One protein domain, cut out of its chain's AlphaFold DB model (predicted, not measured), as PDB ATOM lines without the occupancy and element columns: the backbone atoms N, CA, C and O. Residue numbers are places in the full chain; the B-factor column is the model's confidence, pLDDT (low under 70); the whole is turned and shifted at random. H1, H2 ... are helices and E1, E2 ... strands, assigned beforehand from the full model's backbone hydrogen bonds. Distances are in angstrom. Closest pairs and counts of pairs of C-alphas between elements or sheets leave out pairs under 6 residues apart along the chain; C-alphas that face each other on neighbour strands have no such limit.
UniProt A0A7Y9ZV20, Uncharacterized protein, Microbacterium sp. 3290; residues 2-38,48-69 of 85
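This is residues 2 to 38 and 48 to 69 of the 85 residues of an uncharacterized protein of Microbacterium sp. 3290 (UniProt A0A7Y9ZV20). A long two-strand hairpin, E1 and E2, is widened by the short strand E3 into a small three-stranded sheet, with helix H2 beside the strands next to E3 and the short helix H1 near the start of E1. The hairpin lies along the longest axis. The 59 printed residues run H1, E1, E2, H2, E3; the sheet is mixed, in the order E2, E1, E3, and the class is mixed, helices and strands. The whole is only just loose, close to compact, with a radius of gyration of the C-alphas of 12.6 A and spans of 37 by 28 by 25 A.

Find C-alpha 12 at (48.665, 48.447, -38.311); from there E1, residues 12 to 17, runs 17.1 A. E2, residues 25 to 30, covers 16.0 A, and E3, residues 66 to 68, 6.4 A, ending at (46.781, 44.389, -25.743). H2, residues 50 to 60, is 15.3 A long; H1, residues 2 to 7, is 8.7 A and starts at (53.365, 54.166, -32.217).

Look first at the hairpin: E1 and E2 are antiparallel at 159 degrees, with N 28 and O 14 2.8 A apart. E3 is parallel to E1 at 22 degrees, with N 15 and O 66 at 2.9 A. E2 and E3 are apart. H2 is on the sheet, over none of the strands; its closest C-alpha pair with E3 is Ala 60 and Val 66, 5.0 A. H1 is only just on the sheet, with 5 pairs of C-alphas within 10 A, and only grazes it with residues 2 to 6. H1 and H2 are close but not clearly touching, with the C-alphas of Thr 2 and Ala 57 7.3 A apart. In both helices every O i to N i+4 pair is within hydrogen-bond range.

The C-alphas of Arg 8 and Asp 21 are farthest apart, 37.6 A. Residues 39 to 47 are not printed, and C-alphas 38 and 48 stand 15.8 A apart across the cut. Of the links printed whole, none is long. Model confidence is under 70 at residues 2 to 9, 21 to 23, 61 and 63 to 64.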
ATOM      1  N   THR A   2      54.621  53.943 -31.459       49.31
ATOM      2  CA  THR A   2      53.365  54.166 -32.217       49.31
ATOM      3  C   THR A   2      53.426  55.420 -33.105       49.31
ATOM      4  O   THR A   2      53.098  55.374 -34.287       49.31
ATOM      5  N   THR A   3      53.985  56.516 -32.583       52.28
ATOM      6  CA  THR A   3      54.208  57.779 -33.310       52.28
ATOM      7  C   THR A   3      55.196  57.650 -34.477       52.28
ATOM      8  O   THR A   3      55.078  58.377 -35.458       52.28
ATOM      9  N   THR A   4      56.162  56.728 -34.415       52.97
ATOM     10  CA  THR A   4      57.163  56.508 -35.474       52.97
ATOM     11  C   THR A   4      56.576  55.733 -36.657       52.97
ATOM     12  O   THR A   4      56.858  56.101 -37.795       52.97
ATOM     13  N   LYS A   5      55.723  54.722 -36.415       55.28
ATOM     14  CA  LYS A   5      55.013  53.992 -37.489       55.28
ATOM     15  C   LYS A   5      53.992  54.883 -38.194       55.28
ATOM     16  O   LYS A   5      53.989  54.964 -39.419       55.28
ATOM     17  N   LEU A   6      53.237  55.666 -37.420       59.28
ATOM     18  CA  LEU A   6      52.303  56.654 -37.967       59.28
ATOM     19  C   LEU A   6      53.034  57.734 -38.786       59.28
ATOM     20  O   LEU A   6      52.605  58.064 -39.887       59.28
ATOM     21  N   ARG A   7      54.197  58.224 -38.329       58.75
ATOM     22  CA  ARG A   7      55.027  59.171 -39.103       58.75
ATOM     23  C   ARG A   7      55.579  58.598 -40.415       58.75
ATOM     24  O   ARG A   7      55.854  59.377 -41.321       58.75
ATOM     25  N   ARG A   8      55.754  57.276 -40.525       67.50
ATOM     26  CA  ARG A   8      56.220  56.586 -41.746       67.50
ATOM     27  C   ARG A   8      55.086  56.186 -42.696       67.50
ATOM     28  O   ARG A   8      55.363  55.636 -43.754       67.50
ATOM     29  N   GLY A   9      53.831  56.473 -42.347       63.78
ATOM     30  CA  GLY A   9      52.678  56.090 -43.164       63.78
ATOM     31  C   GLY A   9      52.237  54.635 -42.981       63.78
ATOM     32  O   GLY A   9      51.355  54.167 -43.696       63.78
ATOM     33  N   GLU A  10      52.832  53.906 -42.039       72.06
ATOM     34  CA  GLU A  10      52.569  52.482 -41.854       72.06
ATOM     35  C   GLU A  10      51.337  52.286 -40.972       72.06
ATOM     36  O   GLU A  10      51.312  52.680 -39.804       72.06
ATOM     37  N   SER A  11      50.307  51.667 -41.547       73.12
ATOM     38  CA  SER A  11      49.094  51.300 -40.817       73.12
ATOM     39  C   SER A  11      49.262  49.933 -40.163       73.12
ATOM     40  O   SER A  11      49.957  49.067 -40.693       73.12
ATOM     41  N   PHE A  12      48.617  49.723 -39.021       76.81
ATOM     42  CA  PHE A  12      48.665  48.447 -38.311       76.81
ATOM     43  C   PHE A  12      47.374  48.199 -37.535       76.81
ATOM     44  O   PHE A  12      46.588  49.115 -37.292       76.81
ATOM     45  N   THR A  13      47.153  46.944 -37.158       81.44
ATOM     46  CA  THR A  13      45.976  46.532 -36.393       81.44
ATOM     47  C   THR A  13      46.305  46.480 -34.908       81.44
ATOM     48  O   THR A  13      47.379  46.013 -34.518       81.44
ATOM     49  N   VAL A  14      45.362  46.931 -34.084       83.25
ATOM     50  CA  VAL A  14      45.379  46.735 -32.631       83.25
ATOM     51  C   VAL A  14      44.201  45.866 -32.259       83.25
ATOM     52  O   VAL A  14      43.079  46.144 -32.674       83.25
ATOM     53  N   THR A  15      44.460  44.813 -31.497       82.50
ATOM     54  CA  THR A  15      43.433  43.887 -31.025       82.50
ATOM     55  C   THR A  15      43.495  43.772 -29.512       82.50
ATOM     56  O   THR A  15      44.583  43.708 -28.951       82.50
ATOM     57  N   TRP A  16      42.345  43.726 -28.854       86.94
ATOM     58  CA  TRP A  16      42.241  43.426 -27.426       86.94
ATOM     59  C   TRP A  16      41.019  42.555 -27.156       86.94
ATOM     60  O   TRP A  16      40.058  42.553 -27.936       86.94
ATOM     61  N   ARG A  17      41.056  41.796 -26.060       83.06
ATOM     62  CA  ARG A  17      39.897  41.041 -25.571       83.06
ATOM     63  C   ARG A  17      38.968  41.964 -24.784       83.06
ATOM     64  O   ARG A  17      39.431  42.907 -24.146       83.06
ATOM     65  N   HIS A  18      37.667  41.709 -24.860       82.75
ATOM     66  CA  HIS A  18      36.677  42.393 -24.026       82.75
ATOM     67  C   HIS A  18      36.958  42.133 -22.538       82.75
ATOM     68  O   HIS A  18      37.479  41.074 -22.183       82.75
ATOM     69  N   LEU A  19      36.708  43.141 -21.698       72.06
ATOM     70  CA  LEU A  19      36.950  43.090 -20.245       72.06
ATOM     71  C   LEU A  19      35.804  42.402 -19.491       72.06
ATOM     72  O   LEU A  19      35.957  41.938 -18.368       72.06
ATOM     73  N   ASP A  20      34.651  42.371 -20.129       73.06
ATOM     74  CA  ASP A  20      33.403  41.768 -19.722       73.06
ATOM     75  C   ASP A  20      33.374  40.258 -20.036       73.06
ATOM     76  O   ASP A  20      34.126  39.778 -20.878       73.06
ATOM     77  N   ASP A  21      32.464  39.511 -19.389       61.31
ATOM     78  CA  ASP A  21      32.229  38.057 -19.574       61.31
ATOM     79  C   ASP A  21      31.830  37.655 -21.018       61.31
ATOM     80  O   ASP A  21      31.481  36.507 -21.304       61.31
ATOM     81  N   ALA A  22      31.849  38.601 -21.957       64.00
ATOM     82  CA  ALA A  22      31.701  38.338 -23.371       64.00
ATOM     83  C   ALA A  22      33.025  37.799 -23.941       64.00
ATOM     84  O   ALA A  22      34.051  38.475 -23.927       64.00
ATOM     85  N   ASP A  23      32.988  36.608 -24.545       69.12
ATOM     86  CA  ASP A  23      34.113  35.955 -25.245       69.12
ATOM     87  C   ASP A  23      34.536  36.657 -26.562       69.12
ATOM     88  O   ASP A  23      34.951  36.039 -27.546       69.12
ATOM     89  N   GLY A  24      34.415  37.981 -26.611       80.94
ATOM     90  CA  GLY A  24      34.709  38.802 -27.769       80.94
ATOM     91  C   GLY A  24      36.125  39.372 -27.774       80.94
ATOM     92  O   GLY A  24      36.802  39.529 -26.756       80.94
ATOM     93  N   ARG A  25      36.568  39.735 -28.978       86.62
ATOM     94  CA  ARG A  25      37.739  40.585 -29.197       86.62
ATOM     95  C   ARG A  25      37.344  41.764 -30.068       86.62
ATOM     96  O   ARG A  25      36.559  41.605 -31.004       86.62
ATOM     97  N   THR A  26      37.936  42.918 -29.806       86.19
ATOM     98  CA  THR A  26      37.858  44.075 -30.696       86.19
ATOM     99  C   THR A  26      39.170  44.196 -31.446       86.19
ATOM    100  O   THR A  26      40.232  44.168 -30.832       86.19
ATOM    101  N   SER A  27      39.095  44.368 -32.765       86.12
ATOM    102  CA  SER A  27      40.238  44.715 -33.609       86.12
ATOM    103  C   SER A  27      39.955  46.036 -34.314       86.12
ATOM    104  O   SER A  27      38.933  46.167 -34.987       86.12
ATOM    105  N   ILE A  28      40.860  47.001 -34.187       84.88
ATOM    106  CA  ILE A  28      40.795  48.282 -34.899       84.88
ATOM    107  C   ILE A  28      41.974  48.422 -35.851       84.88
ATOM    108  O   ILE A  28      43.082  47.962 -35.570       84.88
ATOM    109  N   TRP A  29      41.738  49.111 -36.962       80.56
ATOM    110  CA  TRP A  29      42.789  49.505 -37.888       80.56
ATOM    111  C   TRP A  29      43.244  50.929 -37.579       80.56
ATOM    112  O   TRP A  29      42.438  51.861 -37.584       80.56
ATOM    113  N   MET A  30      44.535  51.101 -37.306       80.25
ATOM    114  CA  MET A  30      45.128  52.406 -37.042       80.25
ATOM    115  C   MET A  30      45.907  52.871 -38.264       80.25
ATOM    116  O   MET A  30      46.868  52.223 -38.684       80.25
ATOM    117  N   GLN A  31      45.492  54.013 -38.813       79.81
ATOM    118  CA  GLN A  31      46.127  54.661 -39.956       79.81
ATOM    119  C   GLN A  31      46.476  56.127 -39.633       79.81
ATOM    120  O   GLN A  31      45.702  56.807 -38.956       79.81
ATOM    121  N   PRO A  32      47.603  56.651 -40.147       71.19
ATOM    122  CA  PRO A  32      48.038  58.023 -39.872       71.19
ATOM    123  C   PRO A  32      47.099  59.121 -40.384       71.19
ATOM    124  O   PRO A  32      47.176  60.249 -39.904       71.19
ATOM    125  N   ALA A  33      46.231  58.821 -41.355       75.94
ATOM    126  CA  ALA A  33      45.309  59.804 -41.921       75.94
ATOM    127  C   ALA A  33      44.075  60.075 -41.035       75.94
ATOM    128  O   ALA A  33      43.339  61.023 -41.305       75.94
ATOM    129  N   ILE A  34      43.845  59.284 -39.979       75.69
ATOM    130  CA  ILE A  34      42.785  59.543 -38.995       75.69
ATOM    131  C   ILE A  34      43.379  60.389 -37.858       75.69
ATOM    132  O   ILE A  34      44.326  59.940 -37.211       75.69
ATOM    133  N   PRO A  35      42.844  61.592 -37.568       74.50
ATOM    134  CA  PRO A  35      43.302  62.388 -36.436       74.50
ATOM    135  C   PRO A  35      43.090  61.638 -35.116       74.50
ATOM    136  O   PRO A  35      41.958  61.343 -34.739       74.50
ATOM    137  N   LEU A  36      44.179  61.353 -34.398       79.38
ATOM    138  CA  LEU A  36      44.136  60.766 -33.060       79.38
ATOM    139  C   LEU A  36      44.322  61.872 -32.020       79.38
ATOM    140  O   LEU A  36      45.312  62.606 -32.056       79.38
ATOM    141  N   ARG A  37      43.376  61.982 -31.086       81.25
ATOM    142  CA  ARG A  37      43.462  62.893 -29.942       81.25
ATOM    143  C   ARG A  37      43.575  62.075 -28.664       81.25
ATOM    144  O   ARG A  37      42.687  61.285 -28.367       81.25
ATOM    145  N   PHE A  38      44.635  62.321 -27.907       82.25
ATOM    146  CA  PHE A  38      44.818  61.777 -26.567       82.25
ATOM    147  C   PHE A  38      44.419  62.851 -25.556       82.25
ATOM    148  O   PHE A  38      44.833  64.006 -25.684       82.25
ATOM    149  N   LEU A  48      55.418  54.801 -17.204       81.75
ATOM    150  CA  LEU A  48      55.258  53.583 -17.985       81.75
ATOM    151  C   LEU A  48      56.466  52.660 -17.809       81.75
ATOM    152  O   LEU A  48      57.608  53.122 -17.751       81.75
ATOM    153  N   ASP A  49      56.206  51.355 -17.803       82.31
ATOM    154  CA  ASP A  49      57.246  50.332 -17.848       82.31
ATOM    155  C   ASP A  49      57.957  50.361 -19.223       82.31
ATOM    156  O   ASP A  49      57.321  50.131 -20.263       82.31
ATOM    157  N   PRO A  50      59.267  50.670 -19.271       77.62
ATOM    158  CA  PRO A  50      60.010  50.755 -20.523       77.62
ATOM    159  C   PRO A  50      60.154  49.401 -21.232       77.62
ATOM    160  O   PRO A  50      60.110  49.367 -22.466       77.62
ATOM    161  N   ASP A  51      60.282  48.298 -20.495       80.56
ATOM    162  CA  ASP A  51      60.446  46.958 -21.063       80.56
ATOM    163  C   ASP A  51      59.139  46.501 -21.715       80.56
ATOM    164  O   ASP A  51      59.131  45.994 -22.846       80.56
ATOM    165  N   TYR A  52      58.008  46.809 -21.076       77.31
ATOM    166  CA  TYR A  52      56.685  46.570 -21.645       77.31
ATOM    167  C   TYR A  52      56.447  47.380 -22.928       77.31
ATOM    168  O   TYR A  52      55.990  46.849 -23.949       77.31
ATOM    169  N   LEU A  53      56.827  48.662 -22.935       79.44
ATOM    170  CA  LEU A  53      56.740  49.500 -24.135       79.44
ATOM    171  C   LEU A  53      57.596  48.962 -25.288       79.44
ATOM    172  O   LEU A  53      57.183  49.036 -26.452       79.44
ATOM    173  N   HIS A  54      58.775  48.422 -24.983       79.50
ATOM    174  CA  HIS A  54      59.651  47.790 -25.967       79.50
ATOM    175  C   HIS A  54      59.032  46.506 -26.537       79.50
ATOM    176  O   HIS A  54      59.050  46.313 -27.756       79.50
ATOM    177  N   ALA A  55      58.423  45.666 -25.697       79.88
ATOM    178  CA  ALA A  55      57.713  44.466 -26.137       79.88
ATOM    179  C   ALA A  55      56.546  44.805 -27.083       79.88
ATOM    180  O   ALA A  55      56.458  44.243 -28.180       79.88
ATOM    181  N   ILE A  56      55.714  45.792 -26.726       76.12
ATOM    182  CA  ILE A  56      54.617  46.278 -27.584       76.12
ATOM    183  C   ILE A  56      55.156  46.801 -28.920       76.12
ATOM    184  O   ILE A  56      54.594  46.526 -29.984       76.12
ATOM    185  N   ALA A  57      56.250  47.561 -28.889       74.81
ATOM    186  CA  ALA A  57      56.844  48.117 -30.095       74.81
ATOM    187  C   ALA A  57      57.391  47.038 -31.041       74.81
ATOM    188  O   ALA A  57      57.247  47.163 -32.261       74.81
ATOM    189  N   ASN A  58      57.981  45.975 -30.491       77.19
ATOM    190  CA  ASN A  58      58.437  44.823 -31.260       77.19
ATOM    191  C   ASN A  58      57.259  44.061 -31.877       77.19
ATOM    192  O   ASN A  58      57.291  43.776 -33.074       77.19
ATOM    193  N   ALA A  59      56.188  43.818 -31.113       71.88
ATOM    194  CA  ALA A  59      54.971  43.183 -31.621       71.88
ATOM    195  C   ALA A  59      54.363  43.975 -32.791       71.88
ATOM    196  O   ALA A  59      54.057  43.403 -33.837       71.88
ATOM    197  N   ALA A  60      54.308  45.307 -32.677       70.75
ATOM    198  CA  ALA A  60      53.811  46.189 -33.733       70.75
ATOM    199  C   ALA A  60      54.577  46.060 -35.061       70.75
ATOM    200  O   ALA A  60      54.036  46.418 -36.107       70.75
ATOM    201  N   ASN A  61      55.836  45.604 -35.040       69.81
ATOM    202  CA  ASN A  61      56.666  45.395 -36.230       69.81
ATOM    203  C   ASN A  61      56.458  44.032 -36.897       69.81
ATOM    204  O   ASN A  61      57.031  43.786 -37.957       69.81
ATOM    205  N   THR A  62      55.615  43.177 -36.324       70.31
ATOM    206  CA  THR A  62      55.204  41.908 -36.926       70.31
ATOM    207  C   THR A  62      53.962  42.091 -37.804       70.31
ATOM    208  O   THR A  62      53.207  43.054 -37.656       70.31
ATOM    209  N   SER A  63      53.712  41.139 -38.707       65.81
ATOM    210  CA  SER A  63      52.494  41.092 -39.532       65.81
ATOM    211  C   SER A  63      51.206  40.897 -38.720       65.81
ATOM    212  O   SER A  63      50.122  41.159 -39.234       65.81
ATOM    213  N   MET A  64      51.317  40.461 -37.461       66.62
ATOM    214  CA  MET A  64      50.185  40.176 -36.577       66.62
ATOM    215  C   MET A  64      49.652  41.421 -35.845       66.62
ATOM    216  O   MET A  64      48.539  41.387 -35.323       66.62
ATOM    217  N   GLY A  65      50.395  42.535 -35.849       73.06
ATOM    218  CA  GLY A  65      50.004  43.780 -35.179       73.06
ATOM    219  C   GLY A  65      50.238  43.767 -33.664       73.06
ATOM    220  O   GLY A  65      51.073  43.023 -33.156       73.06
ATOM    221  N   VAL A  66      49.526  44.634 -32.937       81.00
ATOM    222  CA  VAL A  66      49.630  44.743 -31.470       81.00
ATOM    223  C   VAL A  66      48.434  44.064 -30.816       81.00
ATOM    224  O   VAL A  66      47.290  44.418 -31.106       81.00
ATOM    225  N   TYR A  67      48.699  43.128 -29.905       80.50
ATOM    226  CA  TYR A  67      47.693  42.588 -28.999       80.50
ATOM    227  C   TYR A  67      47.864  43.224 -27.620       80.50
ATOM    228  O   TYR A  67      48.967  43.207 -27.076       80.50
ATOM    229  N   ILE A  68      46.795  43.803 -27.082       80.38
ATOM    230  CA  ILE A  68      46.781  44.389 -25.743       80.38
ATOM    231  C   ILE A  68      45.944  43.479 -24.856       80.38
ATOM    232  O   ILE A  68      44.757  43.267 -25.121       80.38
ATOM    233  N   ASP A  69      46.573  42.948 -23.814       74.94
ATOM    234  CA  ASP A  69      45.845  42.309 -22.733       74.94
ATOM    235  C   ASP A  69      45.413  43.379 -21.731       74.94
ATOM    236  O   ASP A  69      46.247  44.081 -21.166       74.94
TER     237      ASP A  69